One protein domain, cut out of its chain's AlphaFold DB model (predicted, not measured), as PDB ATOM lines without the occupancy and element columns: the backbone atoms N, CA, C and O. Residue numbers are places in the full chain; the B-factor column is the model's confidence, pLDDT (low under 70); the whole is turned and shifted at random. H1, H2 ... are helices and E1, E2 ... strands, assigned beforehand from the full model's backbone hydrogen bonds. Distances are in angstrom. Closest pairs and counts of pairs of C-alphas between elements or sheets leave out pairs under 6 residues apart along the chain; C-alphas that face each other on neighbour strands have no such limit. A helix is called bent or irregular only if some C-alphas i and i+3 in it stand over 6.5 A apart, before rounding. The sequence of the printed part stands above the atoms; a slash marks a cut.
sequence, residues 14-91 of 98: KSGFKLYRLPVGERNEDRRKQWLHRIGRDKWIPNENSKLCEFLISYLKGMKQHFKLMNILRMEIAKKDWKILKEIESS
ATOM      1  N   LYS A  14      26.563  30.926  54.054       75.69
ATOM      2  CA  LYS A  14      26.512  31.919  55.146       75.69
ATOM      3  C   LYS A  14      25.780  33.196  54.736       75.69
ATOM      4  O   LYS A  14      25.240  33.888  55.588       75.69
ATOM      5  N   SER A  15      25.752  33.495  53.440       75.00
ATOM      6  CA  SER A  15      24.993  34.605  52.863       75.00
ATOM      7  C   SER A  15      23.532  34.238  52.551       75.00
ATOM      8  O   SER A  15      22.842  35.032  51.922       75.00
ATOM      9  N   GLY A  16      23.058  33.052  52.956       80.44
ATOM     10  CA  GLY A  16      21.657  32.632  52.833       80.44
ATOM     11  C   GLY A  16      21.265  32.015  51.487       80.44
ATOM     12  O   GLY A  16      20.094  31.707  51.276       80.44
ATOM     13  N   PHE A  17      22.216  31.807  50.572       82.31
ATOM     14  CA  PHE A  17      21.917  31.249  49.251       82.31
ATOM     15  C   PHE A  17      21.827  29.727  49.271       82.31
ATOM     16  O   PHE A  17      22.686  29.040  49.836       82.31
ATOM     17  N   LYS A  18      20.848  29.184  48.541       83.38
ATOM     18  CA  LYS A  18      20.755  27.734  48.334       83.38
ATOM     19  C   LYS A  18      21.863  27.258  47.402       83.38
ATOM     20  O   LYS A  18      22.051  27.801  46.310       83.38
ATOM     21  N   LEU A  19      22.571  26.212  47.820       84.12
ATOM     22  CA  LEU A  19      23.644  25.583  47.055       84.12
ATOM     23  C   LEU A  19      23.198  24.213  46.526       84.12
ATOM     24  O   LEU A  19      22.728  23.363  47.280       84.12
ATOM     25  N   TYR A  20      23.402  23.970  45.236       85.19
ATOM     26  CA  TYR A  20      23.026  22.745  44.534       85.19
ATOM     27  C   TYR A  20      24.259  22.052  43.975       85.19
ATOM     28  O   TYR A  20      25.104  22.684  43.345       85.19
ATOM     29  N   ARG A  21      24.350  20.732  44.145       84.25
ATOM     30  CA  ARG A  21      25.449  19.951  43.564       84.25
ATOM     31  C   ARG A  21      25.434  20.014  42.039       84.25
ATOM     32  O   ARG A  21      24.370  20.079  41.415       84.25
ATOM     33  N   LEU A  22      26.622  19.952  41.444       84.25
ATOM     34  CA  LEU A  22      26.736  19.752  40.004       84.25
ATOM     35  C   LEU A  22      26.227  18.355  39.600       84.25
ATOM     36  O   LEU A  22      26.234  17.432  40.415       84.25
ATOM     37  N   PRO A  23      25.806  18.172  38.336       84.56
ATOM     38  CA  PRO A  23      25.473  16.857  37.802       84.56
ATOM     39  C   PRO A  23      26.672  15.897  37.899       84.56
ATOM     40  O   PRO A  23      27.694  16.102  37.244       84.56
ATOM     41  N   VAL A  24      26.539  14.842  38.704       81.69
ATOM     42  CA  VAL A  24      27.573  13.816  38.935       81.69
ATOM     43  C   VAL A  24      27.302  12.529  38.149       81.69
ATOM     44  O   VAL A  24      26.176  12.293  37.701       81.69
ATOM     45  N   GLY A  25      28.339  11.704  37.994       84.19
ATOM     46  CA  GLY A  25      28.304  10.441  37.252       84.19
ATOM     47  C   GLY A  25      28.564  10.597  35.750       84.19
ATOM     48  O   GLY A  25      28.504  11.711  35.209       84.19
ATOM     49  N   GLU A  26      28.843   9.467  35.096       85.88
ATOM     50  CA  GLU A  26      29.165   9.374  33.661       85.88
ATOM     51  C   GLU A  26      28.007   9.853  32.782       85.88
ATOM     52  O   GLU A  26      28.191  10.708  31.923       85.88
ATOM     53  N   ARG A  27      26.764   9.451  33.096       89.19
ATOM     54  CA  ARG A  27      25.557   9.876  32.351       89.19
ATOM     55  C   ARG A  27      25.349  11.396  32.273       89.19
ATOM     56  O   ARG A  27      24.507  11.878  31.523       89.19
ATOM     57  N   ASN A  28      26.023  12.144  33.142       87.06
ATOM     58  CA  ASN A  28      25.899  13.590  33.274       87.06
ATOM     59  C   ASN A  28      27.169  14.330  32.835       87.06
ATOM     60  O   ASN A  28      27.249  15.545  33.035       87.06
ATOM     61  N   GLU A  29      28.157  13.634  32.274       88.50
ATOM     62  CA  GLU A  29      29.446  14.217  31.914       88.50
ATOM     63  C   GLU A  29      29.306  15.373  30.923       88.50
ATOM     64  O   GLU A  29      29.786  16.472  31.203       88.50
ATOM     65  N   ASP A  30      28.559  15.191  29.836       88.94
ATOM     66  CA  ASP A  30      28.372  16.245  28.833       88.94
ATOM     67  C   ASP A  30      27.617  17.450  29.387       88.94
ATOM     68  O   ASP A  30      27.978  18.603  29.141       88.94
ATOM     69  N   ARG A  31      26.588  17.203  30.207       87.12
ATOM     70  CA  ARG A  31      25.853  18.277  30.886       87.12
ATOM     71  C   ARG A  31      26.784  19.061  31.809       87.12
ATOM     72  O   ARG A  31      26.710  20.288  31.848       87.12
ATOM     73  N   ARG A  32      27.656  18.366  32.540       88.31
ATOM     74  CA  ARG A  32      28.645  18.977  33.428       88.31
ATOM     75  C   ARG A  32      29.673  19.782  32.633       88.31
ATOM     76  O   ARG A  32      29.887  20.933  32.988       88.31
ATOM     77  N   LYS A  33      30.216  19.255  31.529       87.19
ATOM     78  CA  LYS A  33      31.114  19.993  30.616       87.19
ATOM     79  C   LYS A  33      30.472  21.289  30.119       87.19
ATOM     80  O   LYS A  33      31.075  22.352  30.219       87.19
ATOM     81  N   GLN A  34      29.215  21.234  29.677       86.44
ATOM     82  CA  GLN A  34      28.479  22.430  29.246       86.44
ATOM     83  C   GLN A  34      28.310  23.455  30.371       86.44
ATOM     84  O   GLN A  34      28.417  24.656  30.133       86.44
ATOM     85  N   TRP A  35      28.018  23.002  31.592       86.69
ATOM     86  CA  TRP A  35      27.885  23.891  32.746       86.69
ATOM     87  C   TRP A  35      29.218  24.547  33.104       86.69
ATOM     88  O   TRP A  35      29.250  25.757  33.304       86.69
ATOM     89  N   LEU A  36      30.300  23.767  33.127       85.88
ATOM     90  CA  LEU A  36      31.659  24.224  33.414       85.88
ATOM     91  C   LEU A  36      32.143  25.263  32.401       85.88
ATOM     92  O   LEU A  36      32.632  26.315  32.805       85.88
ATOM     93  N   HIS A  37      31.915  25.013  31.112       85.81
ATOM     94  CA  HIS A  37      32.220  25.965  30.048       85.81
ATOM     95  C   HIS A  37      31.513  27.307  30.256       85.81
ATOM     96  O   HIS A  37      32.118  28.374  30.211       85.81
ATOM     97  N   ARG A  38      30.219  27.260  30.586       79.56
ATOM     98  CA  ARG A  38      29.391  28.460  30.775       79.56
ATOM     99  C   ARG A  38      29.769  29.287  31.998       79.56
ATOM    100  O   ARG A  38      29.516  30.485  32.004       79.56
ATOM    101  N   ILE A  39      30.344  28.668  33.026       81.06
ATOM    102  CA  ILE A  39      30.845  29.379  34.211       81.06
ATOM    103  C   ILE A  39      32.341  29.726  34.097       81.06
ATOM    104  O   ILE A  39      32.947  30.114  35.097       81.06
ATOM    105  N   GLY A  40      32.941  29.560  32.909       80.44
ATOM    106  CA  GLY A  40      34.346  29.883  32.638       80.44
ATOM    107  C   GLY A  40      35.340  28.980  33.371       80.44
ATOM    108  O   GLY A  40      36.412  29.427  33.774       80.44
ATOM    109  N   ARG A  41      34.969  27.720  33.621       81.44
ATOM    110  CA  ARG A  41      35.774  26.738  34.362       81.44
ATOM    111  C   ARG A  41      35.974  25.442  33.578       81.44
ATOM    112  O   ARG A  41      35.849  24.359  34.140       81.44
ATOM    113  N   ASP A  42      36.323  25.539  32.298       82.25
ATOM    114  CA  ASP A  42      36.490  24.388  31.392       82.25
ATOM    115  C   ASP A  42      37.441  23.301  31.914       82.25
ATOM    116  O   ASP A  42      37.225  22.115  31.685       82.25
ATOM    117  N   LYS A  43      38.493  23.710  32.633       81.31
ATOM    118  CA  LYS A  43      39.537  22.817  33.165       81.31
ATOM    119  C   LYS A  43      39.282  22.362  34.604       81.31
ATOM    120  O   LYS A  43      40.103  21.656  35.181       81.31
ATOM    121  N   TRP A  44      38.187  22.803  35.221       82.88
ATOM    122  CA  TRP A  44      37.885  22.458  36.605       82.88
ATOM    123  C   TRP A  44      37.194  21.100  36.683       82.88
ATOM    124  O   TRP A  44      36.168  20.881  36.042       82.88
ATOM    125  N   ILE A  45      37.723  20.206  37.519       82.69
ATOM    126  CA  ILE A  45      37.105  18.914  37.819       82.69
ATOM    127  C   ILE A  45      36.353  19.052  39.152       82.69
ATOM    128  O   ILE A  45      36.984  19.107  40.209       82.69
ATOM    129  N   PRO A  46      35.014  19.162  39.132       79.38
ATOM    130  CA  PRO A  46      34.231  19.267  40.353       79.38
ATOM    131  C   PRO A  46      34.216  17.929  41.101       79.38
ATOM    132  O   PRO A  46      34.057  16.864  40.510       79.38
ATOM    133  N   ASN A  47      34.338  18.008  42.421       77.75
ATOM    134  CA  ASN A  47      34.199  16.892  43.357       77.75
ATOM    135  C   ASN A  47      32.828  16.929  44.064       77.75
ATOM    136  O   ASN A  47      31.996  17.797  43.802       77.75
ATOM    137  N   GLU A  48      32.591  16.020  45.009       76.75
ATOM    138  CA  GLU A  48      31.308  15.903  45.724       76.75
ATOM    139  C   GLU A  48      30.888  17.161  46.504       76.75
ATOM    140  O   GLU A  48      29.696  17.384  46.737       76.75
ATOM    141  N   ASN A  49      31.855  18.009  46.857       76.44
ATOM    142  CA  ASN A  49      31.646  19.267  47.575       76.44
ATOM    143  C   ASN A  49      31.421  20.461  46.639       76.44
ATOM    144  O   ASN A  49      31.205  21.586  47.089       76.44
ATOM    145  N   SER A  50      31.451  20.233  45.329       79.25
ATOM    146  CA  SER A  50      31.253  21.274  44.328       79.25
ATOM    147  C   SER A  50      29.760  21.576  44.176       79.25
ATOM    148  O   SER A  50      28.988  20.747  43.685       79.25
ATOM    149  N   LYS A  51      29.335  22.767  44.623       82.44
ATOM    150  CA  LYS A  51      27.921  23.177  44.656       82.44
ATOM    151  C   LYS A  51      27.690  24.596  44.142       82.44
ATOM    152  O   LYS A  51      28.227  25.521  44.735       82.44
ATOM    153  N   LEU A  52      26.853  24.780  43.122       82.19
ATOM    154  CA  LEU A  52      26.492  26.078  42.534       82.19
ATOM    155  C   LEU A  52      25.336  26.733  43.292       82.19
ATOM    156  O   LEU A  52      24.407  26.046  43.706       82.19
ATOM    157  N   CYS A  53      25.349  28.059  43.430       82.81
ATOM    158  CA  CYS A  53      24.222  28.778  44.019       82.81
ATOM    159  C   CYS A  53      22.991  28.769  43.097       82.81
ATOM    160  O   CYS A  53      23.093  28.576  41.880       82.81
ATOM    161  N   GLU A  54      21.817  29.006  43.674       80.62
ATOM    162  CA  GLU A  54      20.538  29.012  42.957       80.62
ATOM    163  C   GLU A  54      20.488  29.975  41.765       80.62
ATOM    164  O   GLU A  54      19.852  29.662  40.757       80.62
ATOM    165  N   PHE A  55      21.217  31.092  41.830       80.81
ATOM    166  CA  PHE A  55      21.339  32.045  40.727       80.81
ATOM    167  C   PHE A  55      22.040  31.420  39.513       80.81
ATOM    168  O   PHE A  55      21.497  31.420  38.408       80.81
ATOM    169  N   LEU A  56      23.207  30.798  39.724       81.00
ATOM    170  CA  LEU A  56      23.949  30.095  38.672       81.00
ATOM    171  C   LEU A  56      23.145  28.918  38.114       81.00
ATOM    172  O   LEU A  56      23.101  28.712  36.905       81.00
ATOM    173  N   ILE A  57      22.459  28.167  38.974       82.75
ATOM    174  CA  ILE A  57      21.585  27.072  38.540       82.75
ATOM    175  C   ILE A  57      20.433  27.585  37.674       82.75
ATOM    176  O   ILE A  57      20.126  26.976  36.649       82.75
ATOM    177  N   SER A  58      19.801  28.689  38.066       78.44
ATOM    178  CA  SER A  58      18.701  29.294  37.311       78.44
ATOM    179  C   SER A  58      19.182  29.801  35.953       78.44
ATOM    180  O   SER A  58      18.567  29.480  34.935       78.44
ATOM    181  N   TYR A  59      20.341  30.465  35.914       78.50
ATOM    182  CA  TYR A  59      21.021  30.863  34.680       78.50
ATOM    183  C   TYR A  59      21.299  29.661  33.757       78.50
ATOM    184  O   TYR A  59      20.961  29.674  32.570       78.50
ATOM    185  N   LEU A  60      21.838  28.567  34.301       81.44
ATOM    186  CA  LEU A  60      22.144  27.355  33.536       81.44
ATOM    187  C   LEU A  60      20.879  26.630  33.035       81.44
ATOM    188  O   LEU A  60      20.900  26.057  31.941       81.44
ATOM    189  N   LYS A  61      19.776  26.667  33.799       74.75
ATOM    190  CA  LYS A  61      18.485  26.043  33.450       74.75
ATOM    191  C   LYS A  61      17.690  26.839  32.407       74.75
ATOM    192  O   LYS A  61      17.144  26.226  31.488       74.75
ATOM    193  N   GLY A  62      17.645  28.169  32.516       67.50
ATOM    194  CA  GLY A  62      16.884  29.046  31.610       67.50
ATOM    195  C   GLY A  62      17.374  29.015  30.158       67.50
ATOM    196  O   GLY A  62      16.622  29.268  29.220       67.50
ATOM    197  N   MET A  63      18.621  28.602  29.932       61.62
ATOM    198  CA  MET A  63      19.229  28.594  28.602       61.62
ATOM    199  C   MET A  63      18.854  27.414  27.696       61.62
ATOM    200  O   MET A  63      19.330  27.369  26.561       61.62
ATOM    201  N   LYS A  64      17.993  26.473  28.115       56.81
ATOM    202  CA  LYS A  64      17.445  25.479  27.167       56.81
ATOM    203  C   LYS A  64      16.699  26.161  26.010       56.81
ATOM    204  O   LYS A  64      16.857  25.754  24.862       56.81
ATOM    205  N   GLN A  65      15.958  27.231  26.309       53.31
ATOM    206  CA  GLN A  65      15.231  28.013  25.308       53.31
ATOM    207  C   GLN A  65      16.186  28.856  24.447       53.31
ATOM    208  O   GLN A  65      16.071  28.865  23.224       53.31
ATOM    209  N   HIS A  66      17.182  29.495  25.072       56.44
ATOM    210  CA  HIS A  66      18.180  30.309  24.370       56.44
ATOM    211  C   HIS A  66      19.049  29.479  23.412       56.44
ATOM    212  O   HIS A  66      19.300  29.914  22.298       56.44
ATOM    213  N   PHE A  67      19.452  28.257  23.780       58.50
ATOM    214  CA  PHE A  67      20.231  27.388  22.886       58.50
ATOM    215  C   PHE A  67      19.415  26.917  21.674       58.50
ATOM    216  O   PHE A  67      19.939  26.865  20.563       58.50
ATOM    217  N   LYS A  68      18.119  26.630  21.867       66.19
ATOM    218  CA  LYS A  68      17.202  26.326  20.760       66.19
ATOM    219  C   LYS A  68      17.114  27.510  19.792       66.19
ATOM    220  O   LYS A  68      17.284  27.313  18.595       66.19
ATOM    221  N   LEU A  69      16.928  28.723  20.315       62.41
ATOM    222  CA  LEU A  69      16.886  29.954  19.519       62.41
ATOM    223  C   LEU A  69      18.220  30.244  18.814       62.41
ATOM    224  O   LEU A  69      18.223  30.536  17.626       62.41
ATOM    225  N   MET A  70      19.354  30.087  19.501       64.31
ATOM    226  CA  MET A  70      20.684  30.302  18.919       64.31
ATOM    227  C   MET A  70      21.019  29.291  17.818       64.31
ATOM    228  O   MET A  70      21.634  29.657  16.820       64.31
ATOM    229  N   ASN A  71      20.600  28.030  17.955       70.56
ATOM    230  CA  ASN A  71      20.764  27.043  16.887       70.56
ATOM    231  C   ASN A  71      19.859  27.340  15.689       70.56
ATOM    232  O   ASN A  71      20.314  27.212  14.557       70.56
ATOM    233  N   ILE A  72      18.617  27.779  15.923       74.62
ATOM    234  CA  ILE A  72      17.722  28.237  14.850       74.62
ATOM    235  C   ILE A  72      18.358  29.420  14.109       74.62
ATOM    236  O   ILE A  72      18.486  29.361  12.890       74.62
ATOM    237  N   LEU A  73      18.855  30.428  14.833       71.00
ATOM    238  CA  LEU A  73      19.509  31.599  14.247       71.00
ATOM    239  C   LEU A  73      20.755  31.215  13.433       71.00
ATOM    240  O   LEU A  73      20.922  31.682  12.310       71.00
ATOM    241  N   ARG A  74      21.605  30.317  13.949       74.00
ATOM    242  CA  ARG A  74      22.760  29.784  13.199       74.00
ATOM    243  C   ARG A  74      22.335  29.082  11.911       74.00
ATOM    244  O   ARG A  74      22.967  29.283  10.877       74.00
ATOM    245  N   MET A  75      21.269  28.281  11.955       76.25
ATOM    246  CA  MET A  75      20.734  27.625  10.761       76.25
ATOM    247  C   MET A  75      20.142  28.626   9.764       76.25
ATOM    248  O   MET A  75      20.278  28.430   8.561       76.25
ATOM    249  N   GLU A  76      19.487  29.689  10.228       86.62
ATOM    250  CA  GLU A  76      18.952  30.750   9.366       86.62
ATOM    251  C   GLU A  76      20.054  31.575   8.698       86.62
ATOM    252  O   GLU A  76      19.944  31.868   7.507       86.62
ATOM    253  N   ILE A  77      21.126  31.896   9.427       78.75
ATOM    254  CA  ILE A  77      22.322  32.547   8.873       78.75
ATOM    255  C   ILE A  77      22.936  31.654   7.789       78.75
ATOM    256  O   ILE A  77      23.063  32.088   6.651       78.75
ATOM    257  N   ALA A  78      23.177  30.373   8.089       80.88
ATOM    258  CA  ALA A  78      23.728  29.430   7.115       80.88
ATOM    259  C   ALA A  78      22.844  29.277   5.860       80.88
ATOM    260  O   ALA A  78      23.348  29.162   4.743       80.88
ATOM    261  N   LYS A  79      21.512  29.308   6.020       85.81
ATOM    262  CA  LYS A  79      20.565  29.301   4.892       85.81
ATOM    263  C   LYS A  79      20.658  30.572   4.046       85.81
ATOM    264  O   LYS A  79      20.568  30.477   2.823       85.81
ATOM    265  N   LYS A  80      20.808  31.745   4.673       83.81
ATOM    266  CA  LYS A  80      21.005  33.018   3.959       83.81
ATOM    267  C   LYS A  80      22.318  33.013   3.182       83.81
ATOM    268  O   LYS A  80      22.293  33.325   1.996       83.81
ATOM    269  N   ASP A  81      23.410  32.586   3.807       83.31
ATOM    270  CA  ASP A  81      24.730  32.521   3.171       83.31
ATOM    271  C   ASP A  81      24.719  31.584   1.955       83.31
ATOM    272  O   ASP A  81      25.195  31.944   0.880       83.31
ATOM    273  N   TRP A  82      24.079  30.416   2.071       76.56
ATOM    274  CA  TRP A  82      23.910  29.491   0.946       76.56
ATOM    275  C   TRP A  82      23.096  30.085  -0.210       76.56
ATOM    276  O   TRP A  82      23.417  29.865  -1.379       76.56
ATOM    277  N   LYS A  83      22.044  30.851   0.101       86.19
ATOM    278  CA  LYS A  83      21.233  31.525  -0.919       86.19
ATOM    279  C   LYS A  83      22.055  32.578  -1.672       86.19
ATOM    280  O   LYS A  83      22.004  32.609  -2.896       86.19
ATOM    281  N   ILE A  84      22.844  33.371  -0.946       81.06
ATOM    282  CA  ILE A  84      23.740  34.386  -1.522       81.06
ATOM    283  C   ILE A  84      24.770  33.731  -2.451       81.06
ATOM    284  O   ILE A  84      24.954  34.186  -3.577       81.06
ATOM    285  N   LEU A  85      25.400  32.631  -2.024       71.81
ATOM    286  CA  LEU A  85      26.370  31.904  -2.853       71.81
ATOM    287  C   LEU A  85      25.757  31.426  -4.179       71.81
ATOM    288  O   LEU A  85      26.365  31.598  -5.233       71.81
ATOM    289  N   LYS A  86      24.517  30.921  -4.155       82.31
ATOM    290  CA  LYS A  86      23.794  30.518  -5.373       82.31
ATOM    291  C   LYS A  86      23.450  31.680  -6.308       82.31
ATOM    292  O   LYS A  86      23.423  31.505  -7.525       82.31
ATOM    293  N   GLU A  87      23.172  32.862  -5.770       81.12
ATOM    294  CA  GLU A  87      22.900  34.064  -6.573       81.12
ATOM    295  C   GLU A  87      24.182  34.598  -7.236       81.12
ATOM    296  O   GLU A  87      24.152  35.050  -8.382       81.12
ATOM    297  N   ILE A  88      25.331  34.466  -6.562       75.12
ATOM    298  CA  ILE A  88      26.649  34.798  -7.123       75.12
ATOM    299  C   ILE A  88      27.030  33.815  -8.237       75.12
ATOM    300  O   ILE A  88      27.470  34.243  -9.302       75.12
ATOM    301  N   GLU A  89      26.834  32.510  -8.028       75.94
ATOM    302  CA  GLU A  89      27.123  31.478  -9.037       75.94
ATOM    303  C   GLU A  89      26.225  31.577 -10.276       75.94
ATOM    304  O   GLU A  89      26.660  31.253 -11.380       75.94
ATOM    305  N   SER A  90      24.981  32.031 -10.109       76.19
ATOM    306  CA  SER A  90      24.031  32.195 -11.217       76.19
ATOM    307  C   SER A  90      24.149  33.539 -11.943       76.19
ATOM    308  O   SER A  90      23.555  33.701 -13.011       76.19
ATOM    309  N   SER A  91      24.934  34.492 -11.423       70.38
ATOM    310  CA  SER A  91      25.218  35.742 -12.132       70.38
ATOM    311  C   SER A  91      26.223  35.519 -13.268       70.38
ATOM    312  O   SER A  91      27.316  34.997 -13.033       70.38
TER     313      SER A  91
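This is residues 14 to 91 of the 98 residues of the protein "THAP-type domain-containing protein" of Araneus ventricosus (UniProt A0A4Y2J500). A small head sits at one end of a long helical arm: the head holds the short strands E1 and E2 side by side, H1, the loop of residues 39 to 50 and H2a, and from it H2b sticks out. The arm makes the length, and residues 62 to 91 stand free. The printed part has 78 residues, in the order E1, H1, E2, H2, and is mostly helix; the sheet E1 - E2 is antiparallel. It is extended, with a radius of gyration of the C-alphas of 19.2 A and spans of 67 by 26 by 20 A.

Start at E1, residues 19 to 21, and look across to E2, residues 51 to 53: they are antiparallel at 141 degrees, with N 20 and O 52 2.8 A apart and N 52 and O 20 2.7 A apart, within hydrogen-bond range. H1, residues 26 to 38, is irregular: C-alphas 27 and 30 are 7.8 A apart. H2, residues 54 to 90, was assigned as one helix by its hydrogen bonds but is bent, with C-alphas 62 and 65 6.6 A apart; its arms H2a, residues 54 to 62, and H2b, residues 65 to 90, stand at a steep tilt of 39 degrees. H1 and H2a are close but not clearly touching, about perpendicular at 79 degrees; their closest C-alphas, of Trp 35 and Leu 60, are 6.8 A apart. The closest C-alphas of E1 and H2a, of Leu 19 and Glu 54, are 6.2 A apart. H2b is apart from E1, E2 and H1. Every O i to N i+4 pair is within hydrogen-bond range in H2a and H2b, and 7 of 9 in H1.

Find C-alpha 19 at (23.644, 25.583, 47.055), where E1 begins. H1 measures 19.3 A, H2a 11.9 A and H2b 37.8 A, ending at C-alpha 90, (24.031, 32.195, -11.217).

The C-alphas of Lys 14 and Ser 91, the two farthest apart, are 67.4 A apart. The printed part has no cut, and the link from H1 to E2 is long, with 12 residues. Residues 62 to 70 have pLDDT under 70.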